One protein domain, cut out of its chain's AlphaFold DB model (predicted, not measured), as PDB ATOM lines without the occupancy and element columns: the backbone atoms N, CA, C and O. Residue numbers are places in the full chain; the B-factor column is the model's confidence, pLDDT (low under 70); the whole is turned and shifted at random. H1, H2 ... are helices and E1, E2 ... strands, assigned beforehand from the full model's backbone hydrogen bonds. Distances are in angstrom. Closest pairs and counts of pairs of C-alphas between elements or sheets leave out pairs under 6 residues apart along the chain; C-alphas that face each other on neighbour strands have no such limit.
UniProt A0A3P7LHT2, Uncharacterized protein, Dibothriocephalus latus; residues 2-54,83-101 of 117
ATOM      1  N   LYS A   2      12.931 -54.506   8.519       43.09
ATOM      2  CA  LYS A   2      12.582 -53.079   8.660       43.09
ATOM      3  C   LYS A   2      11.286 -52.852   7.884       43.09
ATOM      4  O   LYS A   2      11.275 -53.049   6.674       43.09
ATOM      5  N   THR A   3      10.209 -52.504   8.576       51.59
ATOM      6  CA  THR A   3       8.961 -52.067   7.950       51.59
ATOM      7  C   THR A   3       9.227 -50.743   7.246       51.59
ATOM      8  O   THR A   3       9.545 -49.748   7.894       51.59
ATOM      9  N   VAL A   4       9.178 -50.748   5.916       66.94
ATOM     10  CA  VAL A   4       9.182 -49.514   5.129       66.94
ATOM     11  C   VAL A   4       7.815 -48.874   5.340       66.94
ATOM     12  O   VAL A   4       6.796 -49.500   5.062       66.94
ATOM     13  N   GLU A   5       7.781 -47.662   5.889       67.19
ATOM     14  CA  GLU A   5       6.550 -46.880   5.979       67.19
ATOM     15  C   GLU A   5       6.067 -46.561   4.560       67.19
ATOM     16  O   GLU A   5       6.717 -45.814   3.825       67.19
ATOM     17  N   ILE A   6       4.946 -47.161   4.162       82.56
ATOM     18  CA  ILE A   6       4.305 -46.902   2.874       82.56
ATOM     19  C   ILE A   6       3.346 -45.731   3.065       82.56
ATOM     20  O   ILE A   6       2.365 -45.830   3.800       82.56
ATOM     21  N   ALA A   7       3.620 -44.622   2.385       88.06
ATOM     22  CA  ALA A   7       2.741 -43.463   2.361       88.06
ATOM     23  C   ALA A   7       1.761 -43.547   1.175       88.06
ATOM     24  O   ALA A   7       2.134 -44.026   0.099       88.06
ATOM     25  N   PRO A   8       0.520 -43.049   1.316       92.06
ATOM     26  CA  PRO A   8      -0.378 -42.883   0.180       92.06
ATOM     27  C   PRO A   8       0.136 -41.795  -0.776       92.06
ATOM     28  O   PRO A   8       0.882 -40.892  -0.382       92.06
ATOM     29  N   ALA A   9      -0.298 -41.859  -2.038       94.06
ATOM     30  CA  ALA A   9      -0.017 -40.806  -3.007       94.06
ATOM     31  C   ALA A   9      -0.637 -39.477  -2.546       94.06
ATOM     32  O   ALA A   9      -1.759 -39.444  -2.036       94.06
ATOM     33  N   ARG A  10       0.090 -38.372  -2.728       94.88
ATOM     34  CA  ARG A  10      -0.347 -37.035  -2.299       94.88
ATOM     35  C   ARG A  10      -0.743 -36.208  -3.511       94.88
ATOM     36  O   ARG A  10       0.062 -36.048  -4.423       94.88
ATOM     37  N   PHE A  11      -1.944 -35.641  -3.497       95.06
ATOM     38  CA  PHE A  11      -2.417 -34.723  -4.528       95.06
ATOM     39  C   PHE A  11      -2.449 -33.297  -3.983       95.06
ATOM     40  O   PHE A  11      -3.082 -33.041  -2.962       95.06
ATOM     41  N   TYR A  12      -1.743 -32.377  -4.635       95.50
ATOM     42  CA  TYR A  12      -1.688 -30.973  -4.227       95.50
ATOM     43  C   TYR A  12      -1.451 -30.052  -5.427       95.50
ATOM     44  O   TYR A  12      -1.022 -30.487  -6.495       95.50
ATOM     45  N   GLY A  13      -1.745 -28.763  -5.255       94.88
ATOM     46  CA  GLY A  13      -1.514 -27.732  -6.265       94.88
ATOM     47  C   GLY A  13      -0.357 -26.813  -5.884       94.88
ATOM     48  O   GLY A  13      -0.270 -26.384  -4.737       94.88
ATOM     49  N   LEU A  14       0.505 -26.475  -6.844       95.69
ATOM     50  CA  LEU A  14       1.488 -25.394  -6.700       95.69
ATOM     51  C   LEU A  14       1.079 -24.177  -7.542       95.69
ATOM     52  O   LEU A  14       0.689 -24.363  -8.695       95.69
ATOM     53  N   PRO A  15       1.192 -22.938  -7.039       95.88
ATOM     54  CA  PRO A  15       0.794 -21.749  -7.789       95.88
ATOM     55  C   PRO A  15       1.667 -21.536  -9.034       95.88
ATOM     56  O   PRO A  15       2.899 -21.561  -8.971       95.88
ATOM     57  N   LYS A  16       1.038 -21.285 -10.188       92.94
ATOM     58  CA  LYS A  16       1.726 -20.829 -11.404       92.94
ATOM     59  C   LYS A  16       1.845 -19.303 -11.378       92.94
ATOM     60  O   LYS A  16       1.099 -18.614 -12.059       92.94
ATOM     61  N   VAL A  17       2.816 -18.790 -10.619       94.75
ATOM     62  CA  VAL A  17       3.032 -17.341 -10.380       94.75
ATOM     63  C   VAL A  17       3.270 -16.488 -11.634       94.75
ATOM     64  O   VAL A  17       3.190 -15.273 -11.567       94.75
ATOM     65  N   HIS A  18       3.555 -17.114 -12.777       91.31
ATOM     66  CA  HIS A  18       3.798 -16.445 -14.058       91.31
ATOM     67  C   HIS A  18       2.550 -16.357 -14.958       91.31
ATOM     68  O   HIS A  18       2.680 -15.948 -16.108       91.31
ATOM     69  N   LYS A  19       1.367 -16.800 -14.504       89.31
ATOM     70  CA  LYS A  19       0.109 -16.716 -15.269       89.31
ATOM     71  C   LYS A  19      -0.901 -15.825 -14.547       89.31
ATOM     72  O   LYS A  19      -0.934 -15.801 -13.316       89.31
ATOM     73  N   GLU A  20      -1.751 -15.144 -15.314       92.31
ATOM     74  CA  GLU A  20      -2.877 -14.375 -14.771       92.31
ATOM     75  C   GLU A  20      -3.782 -15.255 -13.903       92.31
ATOM     76  O   GLU A  20      -3.936 -16.450 -14.162       92.31
ATOM     77  N   TYR A  21      -4.348 -14.666 -12.845       93.44
ATOM     78  CA  TYR A  21      -5.175 -15.342 -11.833       93.44
ATOM     79  C   TYR A  21      -4.478 -16.469 -11.046       93.44
ATOM     80  O   TYR A  21      -5.116 -17.125 -10.228       93.44
ATOM     81  N   ILE A  22      -3.169 -16.674 -11.253       92.25
ATOM     82  CA  ILE A  22      -2.305 -17.603 -10.505       92.25
ATOM     83  C   ILE A  22      -2.936 -19.009 -10.365       92.25
ATOM     84  O   ILE A  22      -3.121 -19.520  -9.257       92.25
ATOM     85  N   PRO A  23      -3.277 -19.685 -11.477       93.75
ATOM     86  CA  PRO A  23      -3.866 -21.016 -11.426       93.75
ATOM     87  C   PRO A  23      -2.914 -22.029 -10.774       93.75
ATOM     88  O   PRO A  23      -1.687 -21.917 -10.863       93.75
ATOM     89  N   LEU A  24      -3.472 -23.086 -10.180       93.06
ATOM     90  CA  LEU A  24      -2.681 -24.174  -9.606       93.06
ATOM     91  C   LEU A  24      -2.157 -25.130 -10.694       93.06
ATOM     92  O   LEU A  24      -2.861 -25.536 -11.619       93.06
ATOM     93  N   ARG A  25      -0.895 -25.540 -10.570       92.00
ATOM     94  CA  ARG A  25      -0.328 -26.726 -11.214       92.00
ATOM     95  C   ARG A  25      -0.602 -27.913 -10.303       92.00
ATOM     96  O   ARG A  25       0.028 -28.037  -9.259       92.00
ATOM     97  N   LEU A  26      -1.534 -28.763 -10.714       92.44
ATOM     98  CA  LEU A  26      -1.825 -30.013 -10.024       92.44
ATOM     99  C   LEU A  26      -0.615 -30.955 -10.093       92.44
ATOM    100  O   LEU A  26       0.005 -31.098 -11.150       92.44
ATOM    101  N   ILE A  27      -0.287 -31.579  -8.966       93.88
ATOM    102  CA  ILE A  27       0.806 -32.536  -8.800       93.88
ATOM    103  C   ILE A  27       0.273 -33.746  -8.039       93.88
ATOM    104  O   ILE A  27      -0.359 -33.604  -6.993       93.88
ATOM    105  N   VAL A  28       0.574 -34.939  -8.553       92.75
ATOM    106  CA  VAL A  28       0.416 -36.203  -7.829       92.75
ATOM    107  C   VAL A  28       1.812 -36.693  -7.453       92.75
ATOM    108  O   VAL A  28       2.601 -37.065  -8.321       92.75
ATOM    109  N   SER A  29       2.144 -36.666  -6.165       92.38
ATOM    110  CA  SER A  29       3.404 -37.192  -5.648       92.38
ATOM    111  C   SER A  29       3.237 -38.650  -5.241       92.38
ATOM    112  O   SER A  29       2.455 -38.971  -4.346       92.38
ATOM    113  N   PHE A  30       4.011 -39.522  -5.885       91.88
ATOM    114  CA  PHE A  30       4.121 -40.943  -5.552       91.88
ATOM    115  C   PHE A  30       5.312 -41.241  -4.623       91.88
ATOM    116  O   PHE A  30       5.647 -42.405  -4.402       91.88
ATOM    117  N   CYS A  31       5.971 -40.217  -4.073       90.62
ATOM    118  CA  CYS A  31       7.104 -40.399  -3.167       90.62
ATOM    119  C   CYS A  31       6.673 -41.158  -1.904       90.62
ATOM    120  O   CYS A  31       5.724 -40.760  -1.233       90.62
ATOM    121  N   GLY A  32       7.384 -42.239  -1.579       89.25
ATOM    122  CA  GLY A  32       7.066 -43.089  -0.426       89.25
ATOM    123  C   GLY A  32       5.888 -44.048  -0.639       89.25
ATOM    124  O   GLY A  32       5.557 -44.790   0.277       89.25
ATOM    125  N   THR A  33       5.278 -44.071  -1.829       91.94
ATOM    126  CA  THR A  33       4.302 -45.113  -2.195       91.94
ATOM    127  C   THR A  33       5.006 -46.433  -2.507       91.94
ATOM    128  O   THR A  33       6.188 -46.437  -2.858       91.94
ATOM    129  N   SER A  34       4.266 -47.544  -2.481       90.38
ATOM    130  CA  SER A  34       4.779 -48.866  -2.879       90.38
ATOM    131  C   SER A  34       5.324 -48.881  -4.315       90.38
ATOM    132  O   SER A  34       6.312 -49.528  -4.627       90.38
ATOM    133  N   THR A  35       4.759 -48.085  -5.222       90.50
ATOM    134  CA  THR A  35       5.239 -48.016  -6.615       90.50
ATOM    135  C   THR A  35       6.497 -47.166  -6.819       90.50
ATOM    136  O   THR A  35       7.064 -47.156  -7.914       90.50
ATOM    137  N   HIS A  36       6.955 -46.440  -5.794       90.19
ATOM    138  CA  HIS A  36       8.055 -45.485  -5.927       90.19
ATOM    139  C   HIS A  36       9.382 -46.154  -6.321       90.19
ATOM    140  O   HIS A  36      10.103 -45.640  -7.181       90.19
ATOM    141  N   GLY A  37       9.698 -47.311  -5.725       89.88
ATOM    142  CA  GLY A  37      10.919 -48.064  -6.027       89.88
ATOM    143  C   GLY A  37      10.942 -48.563  -7.473       89.88
ATOM    144  O   GLY A  37      11.924 -48.351  -8.190       89.88
ATOM    145  N   LEU A  38       9.828 -49.134  -7.926       90.19
ATOM    146  CA  LEU A  38       9.638 -49.602  -9.294       90.19
ATOM    147  C   LEU A  38       9.760 -48.456 -10.304       90.19
ATOM    148  O   LEU A  38      10.501 -48.582 -11.277       90.19
ATOM    149  N   ALA A  39       9.105 -47.321 -10.050       90.56
ATOM    150  CA  ALA A  39       9.189 -46.149 -10.921       90.56
ATOM    151  C   ALA A  39      10.635 -45.633 -11.048       90.56
ATOM    152  O   ALA A  39      11.102 -45.346 -12.154       90.56
ATOM    153  N   LYS A  40      11.379 -45.570  -9.933       89.94
ATOM    154  CA  LYS A  40      12.795 -45.168  -9.933       89.94
ATOM    155  C   LYS A  40      13.663 -46.147 -10.723       89.94
ATOM    156  O   LYS A  40      14.524 -45.720 -11.496       89.94
ATOM    157  N   TRP A  41      13.428 -47.447 -10.553       89.06
ATOM    158  CA  TRP A  41      14.123 -48.482 -11.309       89.06
ATOM    159  C   TRP A  41      13.841 -48.371 -12.814       89.06
ATOM    160  O   TRP A  41      14.789 -48.352 -13.595       89.06
ATOM    161  N   MET A  42      12.577 -48.204 -13.223       88.06
ATOM    162  CA  MET A  42      12.201 -48.024 -14.634       88.06
ATOM    163  C   MET A  42      12.841 -46.773 -15.247       88.06
ATOM    164  O   MET A  42      13.335 -46.831 -16.369       88.06
ATOM    165  N   CYS A  43      12.877 -45.659 -14.511       88.12
ATOM    166  CA  CYS A  43      13.497 -44.415 -14.971       88.12
ATOM    167  C   CYS A  43      15.001 -44.589 -15.233       88.12
ATOM    168  O   CYS A  43      15.485 -44.238 -16.306       88.12
ATOM    169  N   SER A  44      15.719 -45.209 -14.289       86.12
ATOM    170  CA  SER A  44      17.132 -45.574 -14.471       86.12
ATOM    171  C   SER A  44      17.309 -46.512 -15.665       86.12
ATOM    172  O   SER A  44      18.183 -46.325 -16.509       86.12
ATOM    173  N   ARG A  45      16.417 -47.501 -15.783       84.50
ATOM    174  CA  ARG A  45      16.502 -48.516 -16.820       84.50
ATOM    175  C   ARG A  45      16.304 -47.959 -18.221       84.50
ATOM    176  O   ARG A  45      17.023 -48.353 -19.126       84.50
ATOM    177  N   PHE A  46      15.342 -47.067 -18.412       85.31
ATOM    178  CA  PHE A  46      14.989 -46.539 -19.728       85.31
ATOM    179  C   PHE A  46      15.672 -45.212 -20.056       85.31
ATOM    180  O   PHE A  46      15.339 -44.586 -21.061       85.31
ATOM    181  N   GLN A  47      16.662 -44.796 -19.261       84.94
ATOM    182  CA  GLN A  47      17.390 -43.551 -19.493       84.94
ATOM    183  C   GLN A  47      18.030 -43.499 -20.891       84.94
ATOM    184  O   GLN A  47      18.050 -42.441 -21.510       84.94
ATOM    185  N   PHE A  48      18.468 -44.641 -21.434       83.88
ATOM    186  CA  PHE A  48      19.045 -44.734 -22.784       83.88
ATOM    187  C   PHE A  48      18.036 -44.468 -23.920       83.88
ATOM    188  O   PHE A  48      18.436 -44.163 -25.046       83.88
ATOM    189  N   LEU A  49      16.729 -44.572 -23.655       84.69
ATOM    190  CA  LEU A  49      15.687 -44.231 -24.629       84.69
ATOM    191  C   LEU A  49      15.467 -42.720 -24.720       84.69
ATOM    192  O   LEU A  49      15.048 -42.214 -25.765       84.69
ATOM    193  N   VAL A  50      15.760 -42.001 -23.636       78.62
ATOM    194  CA  VAL A  50      15.540 -40.562 -23.528       78.62
ATOM    195  C   VAL A  50      16.737 -39.832 -24.127       78.62
ATOM    196  O   VAL A  50      17.830 -39.814 -23.568       78.62
ATOM    197  N   LYS A  51      16.526 -39.167 -25.263       70.19
ATOM    198  CA  LYS A  51      17.466 -38.145 -25.732       70.19
ATOM    199  C   LYS A  51      17.217 -36.884 -24.912       70.19
ATOM    200  O   LYS A  51      16.207 -36.213 -25.112       70.19
ATOM    201  N   THR A  52      18.111 -36.566 -23.977       63.62
ATOM    202  CA  THR A  52      18.048 -35.289 -23.260       63.62
ATOM    203  C   THR A  52      18.259 -34.164 -24.265       63.62
ATOM    204  O   THR A  52      19.341 -33.989 -24.820       63.62
ATOM    205  N   VAL A  53      17.200 -33.409 -24.519       58.44
ATOM    206  CA  VAL A  53      17.208 -32.220 -25.366       58.44
ATOM    207  C   VAL A  53      17.900 -31.104 -24.572       58.44
ATOM    208  O   VAL A  53      17.260 -30.349 -23.847       58.44
ATOM    209  N   THR A  54      19.225 -30.984 -24.674       63.59
ATOM    210  CA  THR A  54      19.992 -29.821 -24.178       63.59
ATOM    211  C   THR A  54      19.932 -28.674 -25.191       63.59
ATOM    212  O   THR A  54      20.954 -28.145 -25.620       63.59
ATOM    213  N   SER A  83      -2.207 -34.602 -21.102       91.19
ATOM    214  CA  SER A  83      -2.639 -34.765 -22.490       91.19
ATOM    215  C   SER A  83      -1.870 -35.847 -23.257       91.19
ATOM    216  O   SER A  83      -2.083 -35.989 -24.458       91.19
ATOM    217  N   ILE A  84      -0.984 -36.615 -22.607       92.19
ATOM    218  CA  ILE A  84      -0.252 -37.706 -23.271       92.19
ATOM    219  C   ILE A  84      -1.218 -38.867 -23.561       92.19
ATOM    220  O   ILE A  84      -1.727 -39.481 -22.618       92.19
ATOM    221  N   PRO A  85      -1.457 -39.232 -24.835       94.81
ATOM    222  CA  PRO A  85      -2.328 -40.351 -25.156       94.81
ATOM    223  C   PRO A  85      -1.623 -41.670 -24.809       94.81
ATOM    224  O   PRO A  85      -0.519 -41.952 -25.277       94.81
ATOM    225  N   GLN A  86      -2.272 -42.497 -23.988       94.44
ATOM    226  CA  GLN A  86      -1.644 -43.693 -23.416       94.44
ATOM    227  C   GLN A  86      -1.263 -44.736 -24.475       94.44
ATOM    228  O   GLN A  86      -0.134 -45.217 -24.474       94.44
ATOM    229  N   GLN A  87      -2.171 -45.068 -25.399       97.31
ATOM    230  CA  GLN A  87      -1.925 -46.117 -26.399       97.31
ATOM    231  C   GLN A  87      -0.774 -45.765 -27.359       97.31
ATOM    232  O   GLN A  87       0.149 -46.573 -27.488       97.31
ATOM    233  N   PRO A  88      -0.731 -44.558 -27.963       95.88
ATOM    234  CA  PRO A  88       0.419 -44.142 -28.760       95.88
ATOM    235  C   PRO A  88       1.723 -44.108 -27.956       95.88
ATOM    236  O   PRO A  88       2.753 -44.551 -28.456       95.88
ATOM    237  N   ALA A  89       1.695 -43.639 -26.704       93.56
ATOM    238  CA  ALA A  89       2.891 -43.605 -25.863       93.56
ATOM    239  C   ALA A  89       3.445 -45.015 -25.597       93.56
ATOM    240  O   ALA A  89       4.646 -45.242 -25.747       93.56
ATOM    241  N   ILE A  90       2.576 -45.979 -25.270       93.75
ATOM    242  CA  ILE A  90       2.958 -47.387 -25.080       93.75
ATOM    243  C   ILE A  90       3.539 -47.966 -26.374       93.75
ATOM    244  O   ILE A  90       4.575 -48.632 -26.331       93.75
ATOM    245  N   TYR A  91       2.907 -47.695 -27.520       95.81
ATOM    246  CA  TYR A  91       3.398 -48.142 -28.823       95.81
ATOM    247  C   TYR A  91       4.807 -47.606 -29.117       95.81
ATOM    248  O   TYR A  91       5.698 -48.387 -29.453       95.81
ATOM    249  N   VAL A  92       5.036 -46.304 -28.919       92.44
ATOM    250  CA  VAL A  92       6.347 -45.668 -29.129       92.44
ATOM    251  C   VAL A  92       7.405 -46.268 -28.206       92.44
ATOM    252  O   VAL A  92       8.489 -46.617 -28.668       92.44
ATOM    253  N   VAL A  93       7.101 -46.441 -26.916       90.31
ATOM    254  CA  VAL A  93       8.044 -47.056 -25.966       90.31
ATOM    255  C   VAL A  93       8.379 -48.486 -26.383       90.31
ATOM    256  O   VAL A  93       9.551 -48.857 -26.386       90.31
ATOM    257  N   ARG A  94       7.380 -49.281 -26.785       91.44
ATOM    258  CA  ARG A  94       7.591 -50.652 -27.263       91.44
ATOM    259  C   ARG A  94       8.483 -50.686 -28.503       91.44
ATOM    260  O   ARG A  94       9.417 -51.478 -28.533       91.44
ATOM    261  N   HIS A  95       8.222 -49.823 -29.482       91.75
ATOM    262  CA  HIS A  95       9.034 -49.719 -30.695       91.75
ATOM    263  C   HIS A  95      10.489 -49.362 -30.369       91.75
ATOM    264  O   HIS A  95      11.410 -50.063 -30.777       91.75
ATOM    265  N   LEU A  96      10.697 -48.324 -29.554       89.31
ATOM    266  CA  LEU A  96      12.029 -47.878 -29.145       89.31
ATOM    267  C   LEU A  96      12.797 -48.952 -28.364       89.31
ATOM    268  O   LEU A  96      14.011 -49.069 -28.520       89.31
ATOM    269  N   LEU A  97      12.102 -49.734 -27.534       87.69
ATOM    270  CA  LEU A  97      12.688 -50.894 -26.870       87.69
ATOM    271  C   LEU A  97      13.094 -51.952 -27.900       87.69
ATOM    272  O   LEU A  97      14.241 -52.371 -27.896       87.69
ATOM    273  N   THR A  98      12.219 -52.348 -28.822       88.12
ATOM    274  CA  THR A  98      12.579 -53.339 -29.851       88.12
ATOM    275  C   THR A  98      13.790 -52.909 -30.684       88.12
ATOM    276  O   THR A  98      14.645 -53.740 -30.972       88.12
ATOM    277  N   GLU A  99      13.905 -51.626 -31.029       87.31
ATOM    278  CA  GLU A  99      15.017 -51.124 -31.843       87.31
ATOM    279  C   GLU A  99      16.339 -50.973 -31.084       87.31
ATOM    280  O   GLU A  99      17.406 -51.138 -31.671       87.31
ATOM    281  N   ARG A 100      16.296 -50.575 -29.805       83.62
ATOM    282  CA  ARG A 100      17.494 -50.109 -29.077       83.62
ATOM    283  C   ARG A 100      17.909 -50.986 -27.907       83.62
ATOM    284  O   ARG A 100      18.940 -50.713 -27.294       83.62
ATOM    285  N   TYR A 101      17.114 -51.987 -27.551       79.44
ATOM    286  CA  TYR A 101      17.400 -52.843 -26.408       79.44
ATOM    287  C   TYR A 101      18.465 -53.886 -26.766       79.44
ATOM    288  O   TYR A 101      18.271 -54.698 -27.665       79.44
TER     289      TYR A 101
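AT A GLANCE: This is residues 2 to 54 and 83 to 101 of the 117 residues of an uncharacterized protein of Dibothriocephalus latus (UniProt A0A3P7LHT2). A hairpin of two strands, E1 and E2, leads through a short link into helix H1, and a longer helix, H2, follows beyond a cut; the whole is an open frame with few contacts. The 72 printed residues hold E1, E2, H1 and H2 in that order, the strands antiparallel, the class mixed. It is only just loose, close to extended, with a radius of gyration of the C-alphas of 16.8 A and spans of 45 by 43 by 27 A.

HOW THE PARTS SIT: E1, residues 10 to 15, and E2, residues 24 to 29, form a hairpin at 152 degrees, with N 10 and O 29 within hydrogen-bond range at 2.9 A. H1, residues 36 to 45, and H2, residues 86 to 100, are apart, and both have every O i to N i+4 pair within range. E1 is apart from both helices, and E2 from H2.

IN THESE COORDINATES: E1 begins at C-alpha 10 (-0.347, -37.035, -2.299) and measures 16.3 A, E2 14.9 A, H1 14.1 A. H2 measures 21.0 A, ending at C-alpha 100 (17.494, -50.109, -29.077).

THE WHOLE: Residues 55 to 82 are not printed; C-alphas 54 and 83 are 23.2 A apart. Neither link printed whole is long. Residues 2 to 5 and 52 to 54 are under pLDDT 70.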